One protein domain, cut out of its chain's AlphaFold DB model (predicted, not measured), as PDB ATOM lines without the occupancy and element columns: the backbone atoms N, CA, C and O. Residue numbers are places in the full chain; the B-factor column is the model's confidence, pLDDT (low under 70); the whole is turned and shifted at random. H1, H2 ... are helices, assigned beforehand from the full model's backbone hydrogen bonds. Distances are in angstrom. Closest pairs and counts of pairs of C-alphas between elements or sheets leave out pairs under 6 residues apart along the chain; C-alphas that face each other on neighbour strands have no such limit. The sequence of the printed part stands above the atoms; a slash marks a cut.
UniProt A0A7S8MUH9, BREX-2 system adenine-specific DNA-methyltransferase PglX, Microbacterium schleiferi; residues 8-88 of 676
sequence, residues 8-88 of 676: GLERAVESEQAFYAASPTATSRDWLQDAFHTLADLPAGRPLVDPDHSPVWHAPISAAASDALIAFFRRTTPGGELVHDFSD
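This is residues 8 to 88 of the 676 residues of the protein "BREX-2 system adenine-specific DNA-methyltransferase PglX" of Microbacterium schleiferi (UniProt A0A7S8MUH9). Two helices, H2 and H4, meet near their first residues as a V, while H1 and the very short H3 lie on opposite sides of H2, each near it without clearly touching. A long loop, residues 41 to 54, leads from H2 to H3, and a tail without a named element, residues 74 to 88, follows H4. The printed part has 81 residues, with four named helices in the order H1, H2, H3, H4 and no named strand; the class is all helix. It is only just compact, close to loose, with a radius of gyration of the C-alphas of 13.9 A and spans of 42 by 35 by 22 A.

Start with H1, residues 8 to 22, and look across to H2, residues 28 to 40: they are close but not clearly touching, and their closest C-alphas, of Glu 16 and Trp 31, are 7.0 A apart. They run opposite ways at a steep tilt of 69 degrees, only just short of about perpendicular. H3, residues 55 to 58, is close to H2 but not clearly touching, the closest C-alphas being those of Gln 33 and Trp 57, 7.5 A apart. At H4, residues 63 to 73, you find a touch with H2, made by residues 28 to 32 of H2 alone; the closest C-alphas, of Arg 29 and Ala 63, are 5.1 A apart. H2 and H4 run the same way at a steep tilt of 64 degrees. H4 is apart from H1 and from H3, and H1 is apart from H3. In H1, H2 and H4 every O i to N i+4 pair is within hydrogen-bond range; H3 is too short for such a pair.

Find C-alpha 8 at (221.824, 253.144, 162.503); from there H1 runs 21.2 A to C-alpha 22. H2 covers 18.3 A, H3 5.3 A and H4 15.5 A, ending at C-alpha 73, (216.445, 247.483, 172.548).

The C-alphas of Asp 52 and Gly 79, the two farthest apart, are 41.8 A apart. The links H1 to H2 and H3 to H4 are tight, and H2 to H3 is long. The printed part has no cut, and no printed residue is under 70 in pLDDT.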
ATOM      1  N   GLY A   8     223.205 252.984 162.020       71.75
ATOM      2  CA  GLY A   8     221.824 253.144 162.503       71.75
ATOM      3  C   GLY A   8     221.739 253.424 164.008       71.75
ATOM      4  O   GLY A   8     221.035 254.340 164.436       71.75
ATOM      5  N   LEU A   9     222.499 252.675 164.817       76.38
ATOM      6  CA  LEU A   9     222.560 252.889 166.268       76.38
ATOM      7  C   LEU A   9     223.189 254.246 166.606       76.38
ATOM      8  O   LEU A   9     222.664 254.951 167.465       76.38
ATOM      9  N   GLU A  10     224.264 254.615 165.909       79.94
ATOM     10  CA  GLU A  10     224.939 255.906 166.080       79.94
ATOM     11  C   GLU A  10     223.986 257.061 165.773       79.94
ATOM     12  O   GLU A  10     223.728 257.880 166.653       79.94
ATOM     13  N   ARG A  11     223.319 257.044 164.610       81.88
ATOM     14  CA  ARG A  11     222.295 258.045 164.258       81.88
ATOM     15  C   ARG A  11     221.163 258.125 165.281       81.88
ATOM     16  O   ARG A  11     220.662 259.212 165.571       81.88
ATOM     17  N   ALA A  12     220.735 256.991 165.839       82.25
ATOM     18  CA  ALA A  12     219.691 256.961 166.859       82.25
ATOM     19  C   ALA A  12     220.141 257.563 168.202       82.25
ATOM     20  O   ALA A  12     219.296 258.084 168.930       82.25
ATOM     21  N   VAL A  13     221.426 257.463 168.554       85.44
ATOM     22  CA  VAL A  13     222.016 258.107 169.741       85.44
ATOM     23  C   VAL A  13     222.220 259.598 169.486       85.44
ATOM     24  O   VAL A  13     221.836 260.408 170.324       85.44
ATOM     25  N   GLU A  14     222.743 259.974 168.320       88.69
ATOM     26  CA  GLU A  14     222.919 261.375 167.920       88.69
ATOM     27  C   GLU A  14     221.588 262.137 167.902       88.69
ATOM     28  O   GLU A  14     221.504 263.244 168.428       88.69
ATOM     29  N   SER A  15     220.527 261.531 167.357       89.12
ATOM     30  CA  SER A  15     219.194 262.153 167.305       89.12
ATOM     31  C   SER A  15     218.616 262.398 168.703       89.12
ATOM     32  O   SER A  15     218.031 263.446 168.957       89.12
ATOM     33  N   GLU A  16     218.814 261.458 169.629       90.12
ATOM     34  CA  GLU A  16     218.375 261.613 171.019       90.12
ATOM     35  C   GLU A  16     219.197 262.681 171.758       90.12
ATOM     36  O   GLU A  16     218.647 263.507 172.486       90.12
ATOM     37  N   GLN A  17     220.517 262.711 171.553       91.12
ATOM     38  CA  GLN A  17     221.375 263.755 172.117       91.12
ATOM     39  C   GLN A  17     220.977 265.142 171.603       91.12
ATOM     40  O   GLN A  17     220.919 266.090 172.386       91.12
ATOM     41  N   ALA A  18     220.657 265.257 170.311       92.31
ATOM     42  CA  ALA A  18     220.155 266.491 169.719       92.31
ATOM     43  C   ALA A  18     218.810 266.920 170.336       92.31
ATOM     44  O   ALA A  18     218.633 268.101 170.637       92.31
ATOM     45  N   PHE A  19     217.899 265.975 170.593       93.25
ATOM     46  CA  PHE A  19     216.631 266.240 171.276       93.25
ATOM     47  C   PHE A  19     216.842 266.806 172.688       93.25
ATOM     48  O   PHE A  19     216.302 267.867 173.009       93.25
ATOM     49  N   TYR A  20     217.681 266.178 173.518       93.94
ATOM     50  CA  TYR A  20     217.956 266.681 174.872       93.94
ATOM     51  C   TYR A  20     218.751 267.989 174.880       93.94
ATOM     52  O   TYR A  20     218.565 268.811 175.776       93.94
ATOM     53  N   ALA A  21     219.606 268.226 173.883       93.69
ATOM     54  CA  ALA A  21     220.275 269.514 173.728       93.69
ATOM     55  C   ALA A  21     219.268 270.646 173.452       93.69
ATOM     56  O   ALA A  21     219.439 271.754 173.961       93.69
ATOM     57  N   ALA A  22     218.210 270.364 172.684       93.88
ATOM     58  CA  ALA A  22     217.120 271.303 172.424       93.88
ATOM     59  C   ALA A  22     216.135 271.426 173.603       93.88
ATOM     60  O   ALA A  22     215.596 272.508 173.832       93.88
ATOM     61  N   SER A  23     215.932 270.348 174.370       93.31
ATOM     62  CA  SER A  23     215.000 270.283 175.506       93.31
ATOM     63  C   SER A  23     215.655 269.675 176.762       93.31
ATOM     64  O   SER A  23     215.383 268.522 177.101       93.31
ATOM     65  N   PRO A  24     216.485 270.431 177.514       91.44
ATOM     66  CA  PRO A  24     217.298 269.875 178.608       91.44
ATOM     67  C   PRO A  24     216.520 269.320 179.808       91.44
ATOM     68  O   PRO A  24     217.082 268.594 180.622       91.44
ATOM     69  N   THR A  25     215.246 269.691 179.958       93.31
ATOM     70  CA  THR A  25     214.363 269.207 181.034       93.31
ATOM     71  C   THR A  25     213.477 268.038 180.603       93.31
ATOM     72  O   THR A  25     212.681 267.565 181.413       93.31
ATOM     73  N   ALA A  26     213.563 267.616 179.339       92.50
ATOM     74  CA  ALA A  26     212.786 266.504 178.816       92.50
ATOM     75  C   ALA A  26     213.296 265.167 179.366       92.50
ATOM     76  O   ALA A  26     214.465 264.999 179.712       92.50
ATOM     77  N   THR A  27     212.391 264.204 179.438       93.00
ATOM     78  CA  THR A  27     212.634 262.837 179.889       93.00
ATOM     79  C   THR A  27     212.677 261.874 178.703       93.00
ATOM     80  O   THR A  27     212.274 262.210 177.590       93.00
ATOM     81  N   SER A  28     213.100 260.634 178.939       90.88
ATOM     82  CA  SER A  28     213.053 259.578 177.920       90.88
ATOM     83  C   SER A  28     211.645 259.244 177.452       90.88
ATOM     84  O   SER A  28     211.472 258.850 176.303       90.88
ATOM     85  N   ARG A  29     210.626 259.467 178.289       91.31
ATOM     86  CA  ARG A  29     209.227 259.398 177.856       91.31
ATOM     87  C   ARG A  29     208.944 260.424 176.758       91.31
ATOM     88  O   ARG A  29     208.338 260.067 175.752       91.31
ATOM     89  N   ASP A  30     209.390 261.664 176.946       92.31
ATOM     90  CA  ASP A  30     209.163 262.750 175.986       92.31
ATOM     91  C   ASP A  30     209.890 262.463 174.661       92.31
ATOM     92  O   ASP A  30     209.329 262.679 173.591       92.31
ATOM     93  N   TRP A  31     211.089 261.870 174.720       92.25
ATOM     94  CA  TRP A  31     211.800 261.387 173.529       92.25
ATOM     95  C   TRP A  31     211.038 260.281 172.780       92.25
ATOM     96  O   TRP A  31     210.953 260.307 171.551       92.25
ATOM     97  N   LEU A  32     210.457 259.302 173.490       90.69
ATOM     98  CA  LEU A  32     209.623 258.275 172.850       90.69
ATOM     99  C   LEU A  32     208.397 258.903 172.169       90.69
ATOM    100  O   LEU A  32     208.068 258.522 171.049       90.69
ATOM    101  N   GLN A  33     207.751 259.876 172.818       90.00
ATOM    102  CA  GLN A  33     206.604 260.594 172.256       90.00
ATOM    103  C   GLN A  33     206.982 261.405 171.009       90.00
ATOM    104  O   GLN A  33     206.265 261.341 170.013       90.00
ATOM    105  N   ASP A  34     208.124 262.094 171.016       91.69
ATOM    106  CA  ASP A  34     208.657 262.802 169.844       91.69
ATOM    107  C   ASP A  34     208.937 261.845 168.671       91.69
ATOM    108  O   ASP A  34     208.563 262.102 167.522       91.69
ATOM    109  N   ALA A  35     209.495 260.666 168.963       90.56
ATOM    110  CA  ALA A  35     209.704 259.627 167.961       90.56
ATOM    111  C   ALA A  35     208.382 259.078 167.392       90.56
ATOM    112  O   ALA A  35     208.298 258.823 166.186       90.56
ATOM    113  N   PHE A  36     207.348 258.904 168.223       91.12
ATOM    114  CA  PHE A  36     206.015 258.519 167.757       91.12
ATOM    115  C   PHE A  36     205.366 259.622 166.919       91.12
ATOM    116  O   PHE A  36     204.754 259.302 165.904       91.12
ATOM    117  N   HIS A  37     205.555 260.900 167.262       91.62
ATOM    118  CA  HIS A  37     205.065 262.023 166.457       91.62
ATOM    119  C   HIS A  37     205.749 262.061 165.094       91.62
ATOM    120  O   HIS A  37     205.073 262.102 164.072       91.62
ATOM    121  N   THR A  38     207.073 261.909 165.067       90.81
ATOM    122  CA  THR A  38     207.843 261.822 163.820       90.81
ATOM    123  C   THR A  38     207.335 260.691 162.923       90.81
ATOM    124  O   THR A  38     207.247 260.844 161.706       90.81
ATOM    125  N   LEU A  39     206.986 259.539 163.507       90.38
ATOM    126  CA  LEU A  39     206.391 258.432 162.762       90.38
ATOM    127  C   LEU A  39     204.965 258.766 162.293       90.38
ATOM    128  O   LEU A  39     204.622 258.463 161.153       90.38
ATOM    129  N   ALA A  40     204.154 259.404 163.137       90.56
ATOM    130  CA  ALA A  40     202.789 259.808 162.816       90.56
ATOM    131  C   ALA A  40     202.716 260.883 161.714       90.56
ATOM    132  O   ALA A  40     201.730 260.941 160.978       90.56
ATOM    133  N   ASP A  41     203.761 261.694 161.566       91.75
ATOM    134  CA  ASP A  41     203.880 262.707 160.514       91.75
ATOM    135  C   ASP A  41     204.160 262.095 159.131       91.75
ATOM    136  O   ASP A  41     203.904 262.723 158.100       91.75
ATOM    137  N   LEU A  42     204.649 260.849 159.076       91.31
ATOM    138  CA  LEU A  42     204.827 260.132 157.816       91.31
ATOM    139  C   LEU A  42     203.483 259.579 157.310       91.31
ATOM    140  O   LEU A  42     202.763 258.941 158.082       91.31
ATOM    141  N   PRO A  43     203.170 259.686 156.001       88.94
ATOM    142  CA  PRO A  43     201.905 259.195 155.445       88.94
ATOM    143  C   PRO A  43     201.600 257.727 155.780       88.94
ATOM    144  O   PRO A  43     200.494 257.406 156.207       88.94
ATOM    145  N   ALA A  44     202.585 256.835 155.631       86.94
ATOM    146  CA  ALA A  44     202.454 255.413 155.965       86.94
ATOM    147  C   ALA A  44     202.631 255.103 157.463       86.94
ATOM    148  O   ALA A  44     202.299 254.000 157.902       86.94
ATOM    149  N   GLY A  45     203.184 256.042 158.238       87.12
ATOM    150  CA  GLY A  45     203.430 255.881 159.670       87.12
ATOM    151  C   GLY A  45     202.239 256.299 160.532       87.12
ATOM    152  O   GLY A  45     201.975 255.647 161.539       87.12
ATOM    153  N   ARG A  46     201.447 257.286 160.089       86.69
ATOM    154  CA  ARG A  46     200.236 257.751 160.785       86.69
ATOM    155  C   ARG A  46     199.293 256.624 161.214       86.69
ATOM    156  O   ARG A  46     198.978 256.571 162.397       86.69
ATOM    157  N   PRO A  47     198.895 255.677 160.342       82.69
ATOM    158  CA  PRO A  47     197.960 254.626 160.744       82.69
ATOM    159  C   PRO A  47     198.548 253.645 161.777       82.69
ATOM    160  O   PRO A  47     197.805 252.922 162.439       82.69
ATOM    161  N   LEU A  48     199.880 253.570 161.900       84.62
ATOM    162  CA  LEU A  48     200.575 252.658 162.819       84.62
ATOM    163  C   LEU A  48     200.597 253.180 164.258       84.62
ATOM    164  O   LEU A  48     200.581 252.391 165.201       84.62
ATOM    165  N   VAL A  49     200.642 254.501 164.419       86.38
ATOM    166  CA  VAL A  49     200.703 255.200 165.707       86.38
ATOM    167  C   VAL A  49     199.660 256.310 165.749       86.38
ATOM    168  O   VAL A  49     199.969 257.448 166.085       86.38
ATOM    169  N   ASP A  50     198.423 255.972 165.389       79.75
ATOM    170  CA  ASP A  50     197.320 256.931 165.342       79.75
ATOM    171  C   ASP A  50     197.156 257.647 166.697       79.75
ATOM    172  O   ASP A  50     196.936 256.955 167.696       79.75
ATOM    173  N   PRO A  51     197.303 258.984 166.770       79.12
ATOM    174  CA  PRO A  51     197.092 259.758 167.993       79.12
ATOM    175  C   PRO A  51     195.741 259.536 168.663       79.12
ATOM    176  O   PRO A  51     195.665 259.653 169.884       79.12
ATOM    177  N   ASP A  52     194.709 259.210 167.886       74.38
ATOM    178  CA  ASP A  52     193.340 259.117 168.385       74.38
ATOM    179  C   ASP A  52     193.025 257.719 168.968       74.38
ATOM    180  O   ASP A  52     192.218 257.601 169.888       74.38
ATOM    181  N   HIS A  53     193.703 256.657 168.500       70.38
ATOM    182  CA  HIS A  53     193.339 255.259 168.826       70.38
ATOM    183  C   HIS A  53     194.498 254.405 169.329       70.38
ATOM    184  O   HIS A  53     194.279 253.348 169.927       70.38
ATOM    185  N   SER A  54     195.747 254.795 169.060       77.81
ATOM    186  CA  SER A  54     196.898 253.970 169.413       77.81
ATOM    187  C   SER A  54     197.183 254.047 170.917       77.81
ATOM    188  O   SER A  54     197.419 255.137 171.449       77.81
ATOM    189  N   PRO A  55     197.281 252.900 171.620       75.12
ATOM    190  CA  PRO A  55     197.584 252.883 173.049       75.12
ATOM    191  C   PRO A  55     198.916 253.549 173.410       75.12
ATOM    192  O   PRO A  55     199.103 253.926 174.562       75.12
ATOM    193  N   VAL A  56     199.840 253.725 172.455       81.69
ATOM    194  CA  VAL A  56     201.151 254.359 172.697       81.69
ATOM    195  C   VAL A  56     201.041 255.797 173.219       81.69
ATOM    196  O   VAL A  56     201.957 256.264 173.892       81.69
ATOM    197  N   TRP A  57     199.925 256.483 172.952       83.75
ATOM    198  CA  TRP A  57     199.692 257.870 173.372       83.75
ATOM    199  C   TRP A  57     199.086 257.992 174.769       83.75
ATOM    200  O   TRP A  57     199.344 258.965 175.479       83.75
ATOM    201  N   HIS A  58     198.315 256.987 175.182       75.69
ATOM    202  CA  HIS A  58     197.540 257.015 176.424       75.69
ATOM    203  C   HIS A  58     198.071 256.052 177.491       75.69
ATOM    204  O   HIS A  58     197.717 256.181 178.662       75.69
ATOM    205  N   ALA A  59     198.932 255.098 177.124       73.94
ATOM    206  CA  ALA A  59     199.552 254.183 178.071       73.94
ATOM    207  C   ALA A  59     200.490 254.941 179.036       73.94
ATOM    208  O   ALA A  59     201.368 255.690 178.591       73.94
ATOM    209  N   PRO A  60     200.353 254.749 180.362       73.00
ATOM    210  CA  PRO A  60     201.191 255.420 181.347       73.00
ATOM    211  C   PRO A  60     202.587 254.779 181.402       73.00
ATOM    212  O   PRO A  60     202.886 253.974 182.280       73.00
ATOM    213  N   ILE A  61     203.475 255.141 180.472       82.81
ATOM    214  CA  ILE A  61     204.891 254.761 180.549       82.81
ATOM    215  C   ILE A  61     205.665 255.776 181.400       82.81
ATOM    216  O   ILE A  61     205.661 256.978 181.132       82.81
ATOM    217  N   SER A  62     206.322 255.308 182.463       88.88
ATOM    218  CA  SER A  62     207.189 256.159 183.285       88.88
ATOM    219  C   SER A  62     208.509 256.458 182.564       88.88
ATOM    220  O   SER A  62     208.915 255.720 181.662       88.88
ATOM    221  N   ALA A  63     209.222 257.509 182.977       88.12
ATOM    222  CA  ALA A  63     210.564 257.785 182.456       88.12
ATOM    223  C   ALA A  63     211.515 256.596 182.699       88.12
ATOM    224  O   ALA A  63     212.165 256.130 181.775       88.12
ATOM    225  N   ALA A  64     211.492 256.000 183.897       90.56
ATOM    226  CA  ALA A  64     212.314 254.828 184.205       90.56
ATOM    227  C   ALA A  64     211.983 253.607 183.321       90.56
ATOM    228  O   ALA A  64     212.882 252.881 182.897       90.56
ATOM    229  N   ALA A  65     210.701 253.379 183.016       89.75
ATOM    230  CA  ALA A  65     210.296 252.327 182.084       89.75
ATOM    231  C   ALA A  65     210.727 252.647 180.641       89.75
ATOM    232  O   ALA A  65     211.153 251.750 179.916       89.75
ATOM    233  N   SER A  66     210.674 253.921 180.246       91.81
ATOM    234  CA  SER A  66     211.143 254.399 178.940       91.81
ATOM    235  C   SER A  66     212.655 254.204 178.786       91.81
ATOM    236  O   SER A  66     213.098 253.660 177.776       91.81
ATOM    237  N   ASP A  67     213.440 254.531 179.818       91.38
ATOM    238  CA  ASP A  67     214.885 254.269 179.876       91.38
ATOM    239  C   ASP A  67     215.180 252.777 179.717       91.38
ATOM    240  O   ASP A  67     216.013 252.379 178.900       91.38
ATOM    241  N   ALA A  68     214.463 251.938 180.470       92.62
ATOM    242  CA  ALA A  68     214.614 250.492 180.403       92.62
ATOM    243  C   ALA A  68     214.276 249.945 179.009       92.62
ATOM    244  O   ALA A  68     214.984 249.066 178.521       92.62
ATOM    245  N   LEU A  69     213.245 250.478 178.345       90.25
ATOM    246  CA  LEU A  69     212.847 250.077 176.996       90.25
ATOM    247  C   LEU A  69     213.908 250.466 175.956       90.25
ATOM    248  O   LEU A  69     214.316 249.636 175.139       90.25
ATOM    249  N   ILE A  70     214.407 251.703 176.016       90.31
ATOM    250  CA  ILE A  70     215.475 252.190 175.134       90.31
ATOM    251  C   ILE A  70     216.738 251.344 175.331       90.31
ATOM    252  O   ILE A  70     217.309 250.856 174.351       90.31
ATOM    253  N   ALA A  71     217.146 251.123 176.584       90.50
ATOM    254  CA  ALA A  71     218.315 250.321 176.934       90.50
ATOM    255  C   ALA A  71     218.158 248.850 176.526       90.50
ATOM    256  O   ALA A  71     219.105 248.256 176.011       90.50
ATOM    257  N   PHE A  72     216.969 248.270 176.716       90.75
ATOM    258  CA  PHE A  72     216.648 246.911 176.291       90.75
ATOM    259  C   PHE A  72     216.904 246.758 174.801       90.75
ATOM    260  O   PHE A  72     217.735 245.942 174.406       90.75
ATOM    261  N   PHE A  73     216.269 247.595 173.980       86.19
ATOM    262  CA  PHE A  73     216.445 247.483 172.548       86.19
ATOM    263  C   PHE A  73     217.902 247.785 172.163       86.19
ATOM    264  O   PHE A  73     218.457 247.083 171.327       86.19
ATOM    265  N   ARG A  74     218.568 248.801 172.734       87.19
ATOM    266  CA  ARG A  74     219.956 249.182 172.369       87.19
ATOM    267  C   ARG A  74     221.049 248.245 172.903       87.19
ATOM    268  O   ARG A  74     222.227 248.534 172.718       87.19
ATOM    269  N   ARG A  75     220.694 247.146 173.568       89.88
ATOM    270  CA  ARG A  75     221.665 246.207 174.131       89.88
ATOM    271  C   ARG A  75     222.576 245.633 173.041       89.88
ATOM    272  O   ARG A  75     222.087 245.136 172.027       89.88
ATOM    273  N   THR A  76     223.880 245.638 173.300       88.88
ATOM    274  CA  THR A  76     224.901 245.057 172.422       88.88
ATOM    275  C   THR A  76     225.617 243.871 173.070       88.88
ATOM    276  O   THR A  76     225.661 243.730 174.295       88.88
ATOM    277  N   THR A  77     226.153 242.979 172.239       88.75
ATOM    278  CA  THR A  77     227.083 241.925 172.650       88.75
ATOM    279  C   THR A  77     228.449 242.540 172.987       88.75
ATOM    280  O   THR A  77     228.726 243.680 172.603       88.75
ATOM    281  N   PRO A  78     229.365 241.806 173.648       87.62
ATOM    282  CA  PRO A  78     230.740 242.277 173.847       87.62
ATOM    283  C   PRO A  78     231.479 242.628 172.545       87.62
ATOM    284  O   PRO A  78     232.437 243.392 172.582       87.62
ATOM    285  N   GLY A  79     231.038 242.080 171.405       83.44
ATOM    286  CA  GLY A  79     231.563 242.391 170.073       83.44
ATOM    287  C   GLY A  79     230.981 243.660 169.437       83.44
ATOM    288  O   GLY A  79     231.364 243.990 168.322       83.44
ATOM    289  N   GLY A  80     230.067 244.363 170.115       82.94
ATOM    290  CA  GLY A  80     229.430 245.590 169.619       82.94
ATOM    291  C   GLY A  80     228.194 245.365 168.740       82.94
ATOM    292  O   GLY A  80     227.549 246.332 168.346       82.94
ATOM    293  N   GLU A  81     227.823 244.115 168.468       84.38
ATOM    294  CA  GLU A  81     226.637 243.772 167.674       84.38
ATOM    295  C   GLU A  81     225.353 243.942 168.491       84.38
ATOM    296  O   GLU A  81     225.347 243.689 169.695       84.38
ATOM    297  N   LEU A  82     224.245 244.329 167.855       84.62
ATOM    298  CA  LEU A  82     222.949 244.423 168.532       84.62
ATOM    299  C   LEU A  82     222.449 243.036 168.953       84.62
ATOM    300  O   LEU A  82     222.406 242.107 168.154       84.62
ATOM    301  N   VAL A  83     222.004 242.911 170.206       87.75
ATOM    302  CA  VAL A  83     221.360 241.682 170.707       87.75
ATOM    303  C   VAL A  83     219.970 241.500 170.088       87.75
ATOM    304  O   VAL A  83     219.530 240.375 169.870       87.75
ATOM    305  N   HIS A  84     219.280 242.608 169.812       84.75
ATOM    306  CA  HIS A  84     217.947 242.637 169.214       84.75
ATOM    307  C   HIS A  84     218.011 243.331 167.847       84.75
ATOM    308  O   HIS A  84     217.714 244.524 167.734       84.75
ATOM    309  N   ASP A  85     218.448 242.589 166.831       82.12
ATOM    310  CA  ASP A  85     218.455 243.022 165.433       82.12
ATOM    311  C   ASP A  85     217.200 242.508 164.709       82.12
ATOM    312  O   ASP A  85     216.895 241.317 164.745       82.12
ATOM    313  N   PHE A  86     216.467 243.423 164.073       79.69
ATOM    314  CA  PHE A  86     215.254 243.138 163.296       79.69
ATOM    315  C   PHE A  86     215.462 243.362 161.794       79.69
ATOM    316  O   PHE A  86     214.498 243.434 161.032       79.69
ATOM    317  N   SER A  87     216.716 243.512 161.366       78.81
ATOM    318  CA  SER A  87     217.068 243.662 159.963       78.81
ATOM    319  C   SER A  87     216.813 242.352 159.238       78.81
ATOM    320  O   SER A  87     217.514 241.364 159.438       78.81
ATOM    321  N   ASP A  88     215.804 242.357 158.379       80.12
ATOM    322  CA  ASP A  88     215.439 241.208 157.568       80.12
ATOM    323  C   ASP A  88     215.387 241.643 156.093       80.12
ATOM    324  O   ASP A  88     214.548 242.480 155.740       80.12
TER     325      ASP A  88